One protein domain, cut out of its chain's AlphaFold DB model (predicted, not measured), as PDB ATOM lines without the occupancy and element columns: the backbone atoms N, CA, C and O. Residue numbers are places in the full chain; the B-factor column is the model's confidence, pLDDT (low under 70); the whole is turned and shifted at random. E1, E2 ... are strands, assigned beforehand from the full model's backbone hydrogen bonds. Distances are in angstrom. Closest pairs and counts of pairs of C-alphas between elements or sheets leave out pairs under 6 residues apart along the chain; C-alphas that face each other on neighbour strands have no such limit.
ATOM      1  N   ARG A  84     -20.032 -29.894  33.891       94.75
ATOM      2  CA  ARG A  84     -18.686 -29.574  34.392       94.75
ATOM      3  C   ARG A  84     -17.671 -29.563  33.253       94.75
ATOM      4  O   ARG A  84     -16.894 -28.628  33.144       94.75
ATOM      5  N   SER A  85     -17.665 -30.597  32.413       95.44
ATOM      6  CA  SER A  85     -16.725 -30.696  31.292       95.44
ATOM      7  C   SER A  85     -17.238 -31.607  30.180       95.44
ATOM      8  O   SER A  85     -18.088 -32.475  30.398       95.44
ATOM      9  N   VAL A  86     -16.696 -31.411  28.977       96.56
ATOM     10  CA  VAL A  86     -16.904 -32.287  27.822       96.56
ATOM     11  C   VAL A  86     -15.539 -32.632  27.242       96.56
ATOM     12  O   VAL A  86     -14.803 -31.739  26.832       96.56
ATOM     13  N   LYS A  87     -15.197 -33.922  27.222       96.81
ATOM     14  CA  LYS A  87     -13.936 -34.441  26.681       96.81
ATOM     15  C   LYS A  87     -14.195 -35.202  25.388       96.81
ATOM     16  O   LYS A  87     -15.107 -36.027  25.332       96.81
ATOM     17  N   VAL A  88     -13.365 -34.958  24.381       97.56
ATOM     18  CA  VAL A  88     -13.307 -35.752  23.148       97.56
ATOM     19  C   VAL A  88     -12.091 -36.670  23.230       97.56
ATOM     20  O   VAL A  88     -11.052 -36.280  23.754       97.56
ATOM     21  N   SER A  89     -12.241 -37.918  22.799       97.00
ATOM     22  CA  SER A  89     -11.184 -38.932  22.851       97.00
ATOM     23  C   SER A  89     -11.394 -39.991  21.773       97.00
ATOM     24  O   SER A  89     -12.465 -40.048  21.171       97.00
ATOM     25  N   LYS A  90     -10.393 -40.859  21.570       96.50
ATOM     26  CA  LYS A  90     -10.454 -41.977  20.612       96.50
ATOM     27  C   LYS A  90     -10.831 -41.524  19.196       96.50
ATOM     28  O   LYS A  90     -11.647 -42.169  18.542       96.50
ATOM     29  N   VAL A  91     -10.272 -40.397  18.754       97.56
ATOM     30  CA  VAL A  91     -10.530 -39.863  17.414       97.56
ATOM     31  C   VAL A  91      -9.809 -40.714  16.378       97.56
ATOM     32  O   VAL A  91      -8.589 -40.859  16.432       97.56
ATOM     33  N   LYS A  92     -10.561 -41.263  15.425       97.06
ATOM     34  CA  LYS A  92     -10.045 -42.071  14.318       97.06
ATOM     35  C   LYS A  92     -10.671 -41.607  13.009       97.06
ATOM     36  O   LYS A  92     -11.876 -41.387  12.943       97.06
ATOM     37  N   VAL A  93      -9.855 -41.460  11.969       97.06
ATOM     38  CA  VAL A  93     -10.328 -41.231  10.599       97.06
ATOM     39  C   VAL A  93     -10.181 -42.544   9.847       97.06
ATOM     40  O   VAL A  93      -9.091 -43.104   9.811       97.06
ATOM     41  N   ARG A  94     -11.268 -43.036   9.259       95.44
ATOM     42  CA  ARG A  94     -11.295 -44.272   8.466       95.44
ATOM     43  C   ARG A  94     -12.006 -44.039   7.143       95.44
ATOM     44  O   ARG A  94     -12.676 -43.020   6.975       95.44
ATOM     45  N   TYR A  95     -11.905 -44.985   6.222       95.62
ATOM     46  CA  TYR A  95     -12.724 -44.999   5.017       95.62
ATOM     47  C   TYR A  95     -13.408 -46.352   4.828       95.62
ATOM     48  O   TYR A  95     -13.007 -47.354   5.415       95.62
ATOM     49  N   LYS A  96     -14.457 -46.358   4.011       94.00
ATOM     50  CA  LYS A  96     -15.060 -47.553   3.423       94.00
ATOM     51  C   LYS A  96     -15.163 -47.352   1.922       94.00
ATOM     52  O   LYS A  96     -15.406 -46.231   1.477       94.00
ATOM     53  N   TRP A  97     -14.994 -48.412   1.150       94.38
ATOM     54  CA  TRP A  97     -15.352 -48.382  -0.261       94.38
ATOM     55  C   TRP A  97     -16.875 -48.424  -0.391       94.38
ATOM     56  O   TRP A  97     -17.539 -49.198   0.299       94.38
ATOM     57  N   LYS A  98     -17.431 -47.559  -1.235       91.81
ATOM     58  CA  LYS A  98     -18.829 -47.619  -1.657       91.81
ATOM     59  C   LYS A  98     -18.891 -47.563  -3.165       91.81
ATOM     60  O   LYS A  98     -18.255 -46.698  -3.766       91.81
ATOM     61  N   TYR A  99     -19.667 -48.465  -3.738       91.00
ATOM     62  CA  TYR A  99     -20.010 -48.417  -5.143       91.00
ATOM     63  C   TYR A  99     -21.165 -47.437  -5.340       91.00
ATOM     64  O   TYR A  99     -22.138 -47.455  -4.584       91.00
ATOM     65  N   LEU A 100     -21.026 -46.553  -6.317       88.31
ATOM     66  CA  LEU A 100     -22.066 -45.630  -6.750       88.31
ATOM     67  C   LEU A 100     -22.365 -45.951  -8.209       88.31
ATOM     68  O   LEU A 100     -21.449 -45.938  -9.037       88.31
ATOM     69  N   THR A 101     -23.629 -46.228  -8.521       84.44
ATOM     70  CA  THR A 101     -24.082 -46.425  -9.903       84.44
ATOM     71  C   THR A 101     -23.642 -45.223 -10.742       84.44
ATOM     72  O   THR A 101     -23.769 -44.086 -10.288       84.44
ATOM     73  N   TYR A 102     -23.062 -45.481 -11.918       83.88
ATOM     74  CA  TYR A 102     -22.470 -44.495 -12.843       83.88
ATOM     75  C   TYR A 102     -21.150 -43.825 -12.415       83.88
ATOM     76  O   TYR A 102     -20.556 -43.108 -13.212       83.88
ATOM     77  N   VAL A 103     -20.649 -44.055 -11.194       83.81
ATOM     78  CA  VAL A 103     -19.427 -43.386 -10.682       83.81
ATOM     79  C   VAL A 103     -18.355 -44.378 -10.199       83.81
ATOM     80  O   VAL A 103     -17.207 -43.994  -9.966       83.81
ATOM     81  N   GLY A 104     -18.704 -45.657 -10.047       91.38
ATOM     82  CA  GLY A 104     -17.783 -46.712  -9.626       91.38
ATOM     83  C   GLY A 104     -17.443 -46.678  -8.130       91.38
ATOM     84  O   GLY A 104     -18.136 -46.070  -7.308       91.38
ATOM     85  N   TRP A 105     -16.363 -47.367  -7.752       93.44
ATOM     86  CA  TRP A 105     -15.907 -47.464  -6.365       93.44
ATOM     87  C   TRP A 105     -15.293 -46.157  -5.865       93.44
ATOM     88  O   TRP A 105     -14.292 -45.672  -6.389       93.44
ATOM     89  N   ARG A 106     -15.832 -45.614  -4.770       90.81
ATOM     90  CA  ARG A 106     -15.286 -44.424  -4.106       90.81
ATOM     91  C   ARG A 106     -14.963 -44.671  -2.642       90.81
ATOM     92  O   ARG A 106     -15.714 -45.319  -1.912       90.81
ATOM     93  N   LYS A 107     -13.863 -44.065  -2.185       93.56
ATOM     94  CA  LYS A 107     -13.516 -43.994  -0.761       93.56
ATOM     95  C   LYS A 107     -14.444 -43.011  -0.054       93.56
ATOM     96  O   LYS A 107     -14.352 -41.800  -0.233       93.56
ATOM     97  N   TRP A 108     -15.304 -43.537   0.804       93.69
ATOM     98  CA  TRP A 108     -16.133 -42.767   1.717       93.69
ATOM     99  C   TRP A 108     -15.452 -42.650   3.072       93.69
ATOM    100  O   TRP A 108     -15.287 -43.639   3.782       93.69
ATOM    101  N   TRP A 109     -15.052 -41.433   3.429       95.56
ATOM    102  CA  TRP A 109     -14.369 -41.149   4.688       95.56
ATOM    103  C   TRP A 109     -15.351 -40.975   5.844       95.56
ATOM    104  O   TRP A 109     -16.425 -40.402   5.676       95.56
ATOM    105  N   TYR A 110     -14.933 -41.395   7.032       96.31
ATOM    106  CA  TYR A 110     -15.645 -41.235   8.292       96.31
ATOM    107  C   TYR A 110     -14.668 -40.810   9.387       96.31
ATOM    108  O   TYR A 110     -13.492 -41.177   9.367       96.31
ATOM    109  N   THR A 111     -15.157 -40.053  10.360       97.94
ATOM    110  CA  THR A 111     -14.426 -39.728  11.584       97.94
ATOM    111  C   THR A 111     -15.206 -40.235  12.779       97.94
ATOM    112  O   THR A 111     -16.291 -39.726  13.070       97.94
ATOM    113  N   ASP A 112     -14.636 -41.209  13.480       97.38
ATOM    114  CA  ASP A 112     -15.184 -41.730  14.721       97.38
ATOM    115  C   ASP A 112     -14.526 -41.048  15.915       97.38
ATOM    116  O   ASP A 112     -13.330 -40.756  15.900       97.38
ATOM    117  N   PHE A 113     -15.296 -40.797  16.968       97.44
ATOM    118  CA  PHE A 113     -14.772 -40.270  18.224       97.44
ATOM    119  C   PHE A 113     -15.708 -40.571  19.386       97.44
ATOM    120  O   PHE A 113     -16.912 -40.762  19.224       97.44
ATOM    121  N   ARG A 114     -15.155 -40.573  20.597       97.19
ATOM    122  CA  ARG A 114     -15.908 -40.696  21.842       97.19
ATOM    123  C   ARG A 114     -16.020 -39.340  22.518       97.19
ATOM    124  O   ARG A 114     -15.008 -38.720  22.845       97.19
ATOM    125  N   VAL A 115     -17.245 -38.936  22.822       97.88
ATOM    126  CA  VAL A 115     -17.534 -37.811  23.713       97.88
ATOM    127  C   VAL A 115     -17.786 -38.348  25.113       97.88
ATOM    128  O   VAL A 115     -18.510 -39.325  25.285       97.88
ATOM    129  N   THR A 116     -17.208 -37.701  26.120       97.50
ATOM    130  CA  THR A 116     -17.515 -37.927  27.535       97.50
ATOM    131  C   THR A 116     -17.957 -36.619  28.173       97.50
ATOM    132  O   THR A 116     -17.192 -35.660  28.220       97.50
ATOM    133  N   VAL A 117     -19.187 -36.588  28.672       96.25
ATOM    134  CA  VAL A 117     -19.775 -35.465  29.399       96.25
ATOM    135  C   VAL A 117     -19.689 -35.758  30.894       96.25
ATOM    136  O   VAL A 117     -20.128 -36.811  31.356       96.25
ATOM    137  N   THR A 118     -19.139 -34.813  31.653       96.44
ATOM    138  CA  THR A 118     -19.145 -34.842  33.119       96.44
ATOM    139  C   THR A 118     -20.069 -33.750  33.639       96.44
ATOM    140  O   THR A 118     -19.923 -32.587  33.270       96.44
ATOM    141  N   LEU A 119     -21.007 -34.109  34.509       93.62
ATOM    142  CA  LEU A 119     -21.954 -33.203  35.156       93.62
ATOM    143  C   LEU A 119     -21.406 -32.706  36.504       93.62
ATOM    144  O   LEU A 119     -20.637 -33.399  37.172       93.62
ATOM    145  N   LYS A 120     -21.823 -31.510  36.933       93.19
ATOM    146  CA  LYS A 120     -21.497 -30.953  38.259       93.19
ATOM    147  C   LYS A 120     -22.178 -31.760  39.374       93.19
ATOM    148  O   LYS A 120     -21.552 -32.114  40.378       93.19
ATOM    149  N   LYS A 121     -23.449 -32.111  39.163       89.81
ATOM    150  CA  LYS A 121     -24.294 -32.890  40.082       89.81
ATOM    151  C   LYS A 121     -24.781 -34.169  39.395       89.81
ATOM    152  O   LYS A 121     -24.811 -34.234  38.167       89.81
ATOM    153  N   LYS A 122     -25.087 -35.207  40.184       88.75
ATOM    154  CA  LYS A 122     -25.690 -36.438  39.650       88.75
ATOM    155  C   LYS A 122     -27.068 -36.094  39.085       88.75
ATOM    156  O   LYS A 122     -27.743 -35.223  39.634       88.75
ATOM    157  N   LEU A 123     -27.474 -36.773  38.016       82.06
ATOM    158  CA  LEU A 123     -28.869 -36.698  37.598       82.06
ATOM    159  C   LEU A 123     -29.759 -37.331  38.687       82.06
ATOM    160  O   LEU A 123     -29.335 -38.311  39.307       82.06
ATOM    161  N   PRO A 124     -30.966 -36.790  38.924       76.69
ATOM    162  CA  PRO A 124     -31.989 -37.431  39.740       76.69
ATOM    163  C   PRO A 124     -32.206 -38.908  39.390       76.69
ATOM    164  O   PRO A 124     -32.006 -39.331  38.246       76.69
ATOM    165  N   ALA A 125     -32.653 -39.692  40.372       76.38
ATOM    166  CA  ALA A 125     -32.930 -41.111  40.186       76.38
ATOM    167  C   ALA A 125     -33.891 -41.351  39.004       76.38
ATOM    168  O   ALA A 125     -34.877 -40.637  38.817       76.38
ATOM    169  N   GLY A 126     -33.567 -42.347  38.175       73.50
ATOM    170  CA  GLY A 126     -34.342 -42.699  36.982       73.50
ATOM    171  C   GLY A 126     -34.110 -41.813  35.751       73.50
ATOM    172  O   GLY A 126     -34.594 -42.165  34.679       73.50
ATOM    173  N   GLN A 127     -33.353 -40.713  35.849       77.56
ATOM    174  CA  GLN A 127     -33.025 -39.882  34.685       77.56
ATOM    175  C   GLN A 127     -31.830 -40.420  33.890       77.56
ATOM    176  O   GLN A 127     -30.907 -41.048  34.419       77.56
ATOM    177  N   LYS A 128     -31.839 -40.133  32.587       83.75
ATOM    178  CA  LYS A 128     -30.777 -40.486  31.636       83.75
ATOM    179  C   LYS A 128     -30.291 -39.231  30.913       83.75
ATOM    180  O   LYS A 128     -30.999 -38.229  30.856       83.75
ATOM    181  N   LEU A 129     -29.074 -39.279  30.373       86.75
ATOM    182  CA  LEU A 129     -28.508 -38.192  29.575       86.75
ATOM    183  C   LEU A 129     -28.557 -38.566  28.096       86.75
ATOM    184  O   LEU A 129     -28.190 -39.683  27.743       86.75
ATOM    185  N   TYR A 130     -28.956 -37.628  27.247       86.44
ATOM    186  CA  TYR A 130     -28.980 -37.782  25.801       86.44
ATOM    187  C   TYR A 130     -28.049 -36.764  25.154       86.44
ATOM    188  O   TYR A 130     -27.959 -35.610  25.584       86.44
ATOM    189  N   ILE A 131     -27.346 -37.201  24.115       89.94
ATOM    190  CA  ILE A 131     -26.477 -36.360  23.300       89.94
ATOM    191  C   ILE A 131     -26.923 -36.535  21.846       89.94
ATOM    192  O   ILE A 131     -26.951 -37.652  21.341       89.94
ATOM    193  N   ASN A 132     -27.305 -35.445  21.182       88.19
ATOM    194  CA  ASN A 132     -27.875 -35.436  19.828       88.19
ATOM    195  C   ASN A 132     -29.043 -36.426  19.668       88.19
ATOM    196  O   ASN A 132     -29.065 -37.222  18.735       88.19
ATOM    197  N   GLY A 133     -29.979 -36.415  20.625       80.44
ATOM    198  CA  GLY A 133     -31.171 -37.271  20.598       80.44
ATOM    199  C   GLY A 133     -30.925 -38.747  20.932       80.44
ATOM    200  O   GLY A 133     -31.874 -39.519  20.973       80.44
ATOM    201  N   ARG A 134     -29.686 -39.157  21.230       85.44
ATOM    202  CA  ARG A 134     -29.337 -40.547  21.564       85.44
ATOM    203  C   ARG A 134     -28.921 -40.695  23.020       85.44
ATOM    204  O   ARG A 134     -28.185 -39.855  23.538       85.44
ATOM    205  N   GLN A 135     -29.362 -41.771  23.670       88.06
ATOM    206  CA  GLN A 135     -29.030 -42.033  25.068       88.06
ATOM    207  C   GLN A 135     -27.524 -42.280  25.220       88.06
ATOM    208  O   GLN A 135     -26.961 -43.189  24.612       88.06
ATOM    209  N   ALA A 136     -26.874 -41.494  26.072       91.25
ATOM    210  CA  ALA A 136     -25.487 -41.699  26.447       91.25
ATOM    211  C   ALA A 136     -25.371 -42.800  27.508       91.25
ATOM    212  O   ALA A 136     -26.138 -42.857  28.476       91.25
ATOM    213  N   SER A 137     -24.362 -43.651  27.367       92.44
ATOM    214  CA  SER A 137     -24.044 -44.696  28.338       92.44
ATOM    215  C   SER A 137     -23.309 -44.089  29.531       92.44
ATOM    216  O   SER A 137     -22.353 -43.333  29.363       92.44
ATOM    217  N   GLY A 138     -23.719 -44.421  30.752       90.81
ATOM    218  CA  GLY A 138     -23.049 -43.942  31.959       90.81
ATOM    219  C   GLY A 138     -23.956 -43.902  33.180       90.81
ATOM    220  O   GLY A 138     -25.153 -44.185  33.102       90.81
ATOM    221  N   LYS A 139     -23.362 -43.550  34.321       87.50
ATOM    222  CA  LYS A 139     -24.047 -43.433  35.612       87.50
ATOM    223  C   LYS A 139     -23.423 -42.340  36.477       87.50
ATOM    224  O   LYS A 139     -22.272 -41.936  36.291       87.50
ATOM    225  N   GLY A 140     -24.191 -41.857  37.450       89.31
ATOM    226  CA  GLY A 140     -23.750 -40.819  38.375       89.31
ATOM    227  C   GLY A 140     -23.520 -39.480  37.673       89.31
ATOM    228  O   GLY A 140     -24.472 -38.816  37.277       89.31
ATOM    229  N   LYS A 141     -22.256 -39.055  37.572       94.19
ATOM    230  CA  LYS A 141     -21.874 -37.759  36.982       94.19
ATOM    231  C   LYS A 141     -21.214 -37.878  35.607       94.19
ATOM    232  O   LYS A 141     -20.938 -36.847  35.009       94.19
ATOM    233  N   LYS A 142     -20.910 -39.083  35.113       95.69
ATOM    234  CA  LYS A 142     -20.130 -39.286  33.880       95.69
ATOM    235  C   LYS A 142     -20.919 -40.112  32.871       95.69
ATOM    236  O   LYS A 142     -21.381 -41.205  33.187       95.69
ATOM    237  N   TYR A 143     -21.019 -39.586  31.655       95.62
ATOM    238  CA  TYR A 143     -21.748 -40.186  30.541       95.62
ATOM    239  C   TYR A 143     -20.912 -40.104  29.268       95.62
ATOM    240  O   TYR A 143     -20.175 -39.140  29.071       95.62
ATOM    241  N   SER A 144     -21.017 -41.095  28.391       96.69
ATOM    242  CA  SER A 144     -20.262 -41.144  27.145       96.69
ATOM    243  C   SER A 144     -21.104 -41.605  25.967       96.69
ATOM    244  O   SER A 144     -22.038 -42.384  26.126       96.69
ATOM    245  N   MET A 145     -20.707 -41.180  24.768       96.44
ATOM    246  CA  MET A 145     -21.276 -41.665  23.516       96.44
ATOM    247  C   MET A 145     -20.216 -41.694  22.414       96.44
ATOM    248  O   MET A 145     -19.363 -40.805  22.349       96.44
ATOM    249  N   TYR A 146     -20.270 -42.718  21.561       96.75
ATOM    250  CA  TYR A 146     -19.493 -42.764  20.326       96.75
ATOM    251  C   TYR A 146     -20.270 -42.110  19.186       96.75
ATOM    252  O   TYR A 146     -21.474 -42.315  19.028       96.75
ATOM    253  N   PHE A 147     -19.550 -41.337  18.388       95.88
ATOM    254  CA  PHE A 147     -20.031 -40.698  17.177       95.88
ATOM    255  C   PHE A 147     -19.234 -41.213  15.991       95.88
ATOM    256  O   PHE A 147     -18.041 -41.466  16.121       95.88
ATOM    257  N   SER A 148     -19.901 -41.300  14.844       95.38
ATOM    258  CA  SER A 148     -19.303 -41.519  13.530       95.38
ATOM    259  C   SER A 148     -19.879 -40.453  12.608       95.38
ATOM    260  O   SER A 148     -21.085 -40.436  12.372       95.38
ATOM    261  N   LEU A 149     -19.040 -39.539  12.128       95.38
ATOM    262  CA  LEU A 149     -19.445 -38.474  11.210       95.38
ATOM    263  C   LEU A 149     -18.883 -38.731   9.817       95.38
ATOM    264  O   LEU A 149     -17.741 -39.162   9.684       95.38
ATOM    265  N   ASN A 150     -19.652 -38.393   8.785       94.62
ATOM    266  CA  ASN A 150     -19.175 -38.448   7.406       94.62
ATOM    267  C   ASN A 150     -18.057 -37.416   7.175       94.62
ATOM    268  O   ASN A 150     -18.136 -36.262   7.611       94.62
ATOM    269  N   GLY A 151     -17.032 -37.833   6.438       94.56
ATOM    270  CA  GLY A 151     -15.869 -37.045   6.050       94.56
ATOM    271  C   GLY A 151     -14.718 -37.057   7.060       94.56
ATOM    272  O   GLY A 151     -14.819 -37.559   8.181       94.56
ATOM    273  N   LYS A 152     -13.600 -36.446   6.653       95.50
ATOM    274  CA  LYS A 152     -12.444 -36.169   7.517       95.50
ATOM    275  C   LYS A 152     -12.750 -34.938   8.385       95.50
ATOM    276  O   LYS A 152     -12.769 -33.802   7.901       95.50
ATOM    277  N   LYS A 153     -13.064 -35.165   9.661       96.19
ATOM    278  CA  LYS A 153     -13.504 -34.150  10.634       96.19
ATOM    279  C   LYS A 153     -12.527 -33.963  11.800       96.19
ATOM    280  O   LYS A 153     -12.768 -33.092  12.632       96.19
ATOM    281  N   LYS A 154     -11.420 -34.713  11.855       95.00
ATOM    282  CA  LYS A 154     -10.323 -34.443  12.801       95.00
ATOM    283  C   LYS A 154      -9.811 -33.007  12.609       95.00
ATOM    284  O   LYS A 154      -9.768 -32.502  11.492       95.00
ATOM    285  N   GLY A 155      -9.525 -32.321  13.707       94.31
ATOM    286  CA  GLY A 155      -9.216 -30.894  13.777       94.31
ATOM    287  C   GLY A 155     -10.431 -29.957  13.730       94.31
ATOM    288  O   GLY A 155     -10.310 -28.815  14.185       94.31
ATOM    289  N   LYS A 156     -11.602 -30.412  13.248       95.81
ATOM    290  CA  LYS A 156     -12.795 -29.572  13.033       95.81
ATOM    291  C   LYS A 156     -13.671 -29.463  14.281       95.81
ATOM    292  O   LYS A 156     -13.576 -30.253  15.222       95.81
ATOM    293  N   SER A 157     -14.534 -28.449  14.286       96.31
ATOM    294  CA  SER A 157     -15.530 -28.257  15.342       96.31
ATOM    295  C   SER A 157     -16.809 -29.052  15.077       96.31
ATOM    296  O   SER A 157     -17.190 -29.257  13.927       96.31
ATOM    297  N   TYR A 158     -17.495 -29.446  16.146       95.31
ATOM    298  CA  TYR A 158     -18.803 -30.095  16.107       95.31
ATOM    299  C   TYR A 158     -19.677 -29.587  17.255       95.31
ATOM    300  O   TYR A 158     -19.182 -29.378  18.361       95.31
ATOM    301  N   THR A 159     -20.966 -29.374  17.005       95.69
ATOM    302  CA  THR A 159     -21.905 -28.907  18.031       95.69
ATOM    303  C   THR A 159     -22.727 -30.079  18.541       95.69
ATOM    304  O   THR A 159     -23.397 -30.768  17.778       95.69
ATOM    305  N   LEU A 160     -22.680 -30.289  19.851       93.44
ATOM    306  CA  LEU A 160     -23.500 -31.256  20.567       93.44
ATOM    307  C   LEU A 160     -24.760 -30.574  21.099       93.44
ATOM    308  O   LEU A 160     -24.667 -29.465  21.614       93.44
ATOM    309  N   SER A 161     -25.897 -31.254  21.051       89.94
ATOM    310  CA  SER A 161     -27.086 -30.986  21.857       89.94
ATOM    311  C   SER A 161     -27.093 -31.967  23.021       89.94
ATOM    312  O   SER A 161     -27.149 -33.174  22.804       89.94
ATOM    313  N   ILE A 162     -26.989 -31.472  24.250       88.75
ATOM    314  CA  ILE A 162     -26.961 -32.286  25.468       88.75
ATOM    315  C   ILE A 162     -28.235 -31.996  26.249       88.75
ATOM    316  O   ILE A 162     -28.488 -30.847  26.608       88.75
ATOM    317  N   GLN A 163     -29.020 -33.029  26.529       83.12
ATOM    318  CA  GLN A 163     -30.311 -32.900  27.204       83.12
ATOM    319  C   GLN A 163     -30.542 -34.057  28.183       83.12
ATOM    320  O   GLN A 163     -30.214 -35.202  27.862       83.12
ATOM    321  N   PRO A 164     -31.067 -33.795  29.390       75.56
ATOM    322  CA  PRO A 164     -31.565 -34.846  30.258       75.56
ATOM    323  C   PRO A 164     -32.919 -35.354  29.747       75.56
ATOM    324  O   PRO A 164     -33.668 -34.635  29.083       75.56
ATOM    325  N   TYR A 165     -33.220 -36.600  30.089       69.81
ATOM    326  CA  TYR A 165     -34.484 -37.267  29.815       69.81
ATOM    327  C   TYR A 165     -35.214 -37.583  31.122       69.81
ATOM    328  O   TYR A 165     -34.561 -37.888  32.131       69.81
ATOM    329  N   GLY A 166     -36.547 -37.544  31.111       57.69
ATOM    330  CA  GLY A 166     -37.356 -37.924  32.270       57.69
ATOM    331  C   GLY A 166     -37.816 -39.373  32.189       57.69
ATOM    332  O   GLY A 166     -38.582 -39.697  31.312       57.69
ATOM    333  N   ARG A 167     -37.370 -40.203  33.142       50.25
ATOM    334  CA  ARG A 167     -37.754 -41.615  33.378       50.25
ATOM    335  C   ARG A 167     -37.618 -42.580  32.185       50.25
ATOM    336  O   ARG A 167     -37.395 -42.223  31.043       50.25
ATOM    337  N   LYS A 168     -37.586 -43.877  32.491       43.84
ATOM    338  CA  LYS A 168     -37.443 -44.957  31.505       43.84
ATOM    339  C   LYS A 168     -38.813 -45.187  30.854       43.84
ATOM    340  O   LYS A 168     -39.757 -45.431  31.590       43.84
ATOM    341  N   GLY A 169     -38.898 -45.143  29.523       47.72
ATOM    342  CA  GLY A 169     -40.133 -45.427  28.768       47.72
ATOM    343  C   GLY A 169     -40.770 -44.217  28.080       47.72
ATOM    344  O   GLY A 169     -41.545 -44.396  27.153       47.72
ATOM    345  N   ASP A 170     -40.379 -42.994  28.443       53.41
ATOM    346  CA  ASP A 170     -41.063 -41.794  27.952       53.41
ATOM    347  C   ASP A 170     -40.423 -41.180  26.686       53.41
ATOM    348  O   ASP A 170     -40.719 -40.028  26.410       53.41
ATOM    349  N   ALA A 171     -39.534 -41.871  25.951       45.53
ATOM    350  CA  ALA A 171     -38.498 -41.393  24.988       45.53
ATOM    351  C   ALA A 171     -38.711 -40.089  24.161       45.53
ATOM    352  O   ALA A 171     -37.734 -39.496  23.706       45.53
ATOM    353  N   GLU A 172     -39.942 -39.623  23.989       48.66
ATOM    354  CA  GLU A 172     -40.379 -38.426  23.270       48.66
ATOM    355  C   GLU A 172     -40.378 -37.130  24.119       48.66
ATOM    356  O   GLU A 172     -40.526 -36.037  23.579       48.66
ATOM    357  N   MET A 173     -40.151 -37.196  25.438       53.66
ATOM    358  CA  MET A 173     -40.163 -36.011  26.318       53.66
ATOM    359  C   MET A 173     -38.765 -35.454  26.623       53.66
ATOM    360  O   MET A 173     -38.214 -35.616  27.717       53.66
ATOM    361  N   PHE A 174     -38.164 -34.765  25.653       53.25
ATOM    362  CA  PHE A 174     -36.864 -34.120  25.855       53.25
ATOM    363  C   PHE A 174     -36.962 -32.913  26.802       53.25
ATOM    364  O   PHE A 174     -37.761 -31.999  26.603       53.25
ATOM    365  N   GLY A 175     -36.121 -32.891  27.844       57.69
ATOM    366  CA  GLY A 175     -35.938 -31.709  28.689       57.69
ATOM    367  C   GLY A 175     -35.200 -30.587  27.955       57.69
ATOM    368  O   GLY A 175     -34.783 -30.737  26.806       57.69
ATOM    369  N   THR A 176     -34.992 -29.452  28.628       69.50
ATOM    370  CA  THR A 176     -34.242 -28.338  28.035       69.50
ATOM    371  C   THR A 176     -32.855 -28.789  27.582       69.50
ATOM    372  O   THR A 176     -32.054 -29.295  28.373       69.50
ATOM    373  N   SER A 177     -32.548 -28.554  26.307       77.19
ATOM    374  CA  SER A 177     -31.251 -28.878  25.731       77.19
ATOM    375  C   SER A 177     -30.240 -27.744  25.898       77.19
ATOM    376  O   SER A 177     -30.565 -26.554  25.968       77.19
ATOM    377  N   MET A 178     -28.968 -28.123  25.972       85.12
ATOM    378  CA  MET A 178     -27.828 -27.221  25.906       85.12
ATOM    379  C   MET A 178     -27.004 -27.550  24.666       85.12
ATOM    380  O   MET A 178     -26.564 -28.687  24.496       85.12
ATOM    381  N   LYS A 179     -26.728 -26.541  23.835       90.56
ATOM    382  CA  LYS A 179     -25.763 -26.668  22.741       90.56
ATOM    383  C   LYS A 179     -24.341 -26.458  23.268       90.56
ATOM    384  O   LYS A 179     -24.082 -25.494  23.984       90.56
ATOM    385  N   LYS A 180     -23.406 -27.339  22.908       92.88
ATOM    386  CA  LYS A 180     -21.983 -27.224  23.259       92.88
ATOM    387  C   LYS A 180     -21.108 -27.514  22.045       92.88
ATOM    388  O   LYS A 180     -21.114 -28.626  21.524       92.88
ATOM    389  N   LYS A 181     -20.321 -26.522  21.626       95.62
ATOM    390  CA  LYS A 181     -19.295 -26.687  20.590       95.62
ATOM    391  C   LYS A 181     -18.083 -27.417  21.178       95.62
ATOM    392  O   LYS A 181     -17.602 -27.061  22.253       95.62
ATOM    393  N   ILE A 182     -17.611 -28.438  20.475       95.62
ATOM    394  CA  ILE A 182     -16.408 -29.217  20.781       95.62
ATOM    395  C   ILE A 182     -15.465 -29.200  19.578       95.62
ATOM    396  O   ILE A 182     -15.904 -28.977  18.451       95.62
ATOM    397  N   ARG A 183     -14.179 -29.477  19.804       96.19
ATOM    398  CA  ARG A 183     -13.195 -29.710  18.740       96.19
ATOM    399  C   ARG A 183     -12.828 -31.190  18.710       96.19
ATOM    400  O   ARG A 183     -12.502 -31.757  19.751       96.19
ATOM    401  N   ILE A 184     -12.895 -31.807  17.535       95.50
ATOM    402  CA  ILE A 184     -12.548 -33.214  17.321       95.50
ATOM    403  C   ILE A 184     -11.029 -33.287  17.162       95.50
ATOM    404  O   ILE A 184     -10.530 -33.189  16.047       95.50
ATOM    405  N   ARG A 185     -10.289 -33.336  18.271       85.62
ATOM    406  CA  ARG A 185      -8.817 -33.365  18.269       85.62
ATOM    407  C   ARG A 185      -8.292 -34.790  18.175       85.62
ATOM    408  O   ARG A 185      -8.754 -35.619  18.985       85.62
TER     409      ARG A 185
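This is residues 84 to 185 of the 185 residues of an uncharacterized protein of Lachnospiraceae bacterium OF09-6 (UniProt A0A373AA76). A long, twisted ribbon, the hairpin of E1 and E2, forms one side of a sheet with E5 and the short E4, and a second sheet of E3, E6 and E7 crosses over one part of it. The two sheets are only partly face to face and come near each other at E7 beside E1 and at E3 beside E5, like a loose, incompletely closed barrel, while the turn of the E1 and E2 hairpin reaches far beyond the second sheet. The printed part has 102 residues with no named helix and seven strands, E1 to E7 in chain order; it is all strand. The sheets run E1, E2, E5, E4 and E3, E6, E7, both antiparallel throughout. The whole is loose, with a radius of gyration of the C-alphas of 16.4 A, and elongated, spanning 53 by 29 by 20 A.

E1, residues 84 to 100, begins at C-alpha 84 (-18.686, -29.574, 34.392), is 44.3 A long and bends by 64 degrees at residue 97. E2, residues 104 to 119, runs 47.0 A from C-alpha 104 (-17.783, -46.712, -9.626). E3 is residues 128 to 131, 10.2 A, and E4 is residues 137 to 139, 7.4 A. E5, residues 142 to 150, is 26.5 A long. E6, residues 157 to 165, is 25.5 A long. E7, residues 178 to 183, is 16.5 A long and ends at C-alpha 183 (-13.195, -29.710, 18.740).

E1 and E2 form an antiparallel hairpin at 166 degrees, with N 94 and O 110 2.9 A apart. E5 is the antiparallel neighbour of E2, with N 113 and O 147 2.9 A apart. E4 and E5 form a hairpin, with N 144 and O 137 2.8 A apart; E1 and E4 are the edge strands. This sheet is twisted, with C-alphas up to 5.5 A off its best plane. In the other sheet the pairing of E6 is staggered: residues 157 to 162 pair with E7, a hairpin with N 160 and O 180 2.8 A apart, and residues 162 to 165 with E3, with N 163 and O 130 2.9 A apart. Between the sheets, the closest C-alphas of E1 and E7 are those of Val 88 and Arg 183, 7.5 A apart. Those of E3 and E5 are Leu 129 and Tyr 143, 7.1 A apart. E2 and E6 are apart.

The C-alphas farthest apart, those of Tyr 102 and Lys 121, are 54.2 A apart. The printed part has no cut and ends at the chain's last residue, 185. The link E6 to E7, residues 166 to 177, is long. Mean pLDDT of the printed part is 87.3; residues 165 to 176 are under 70.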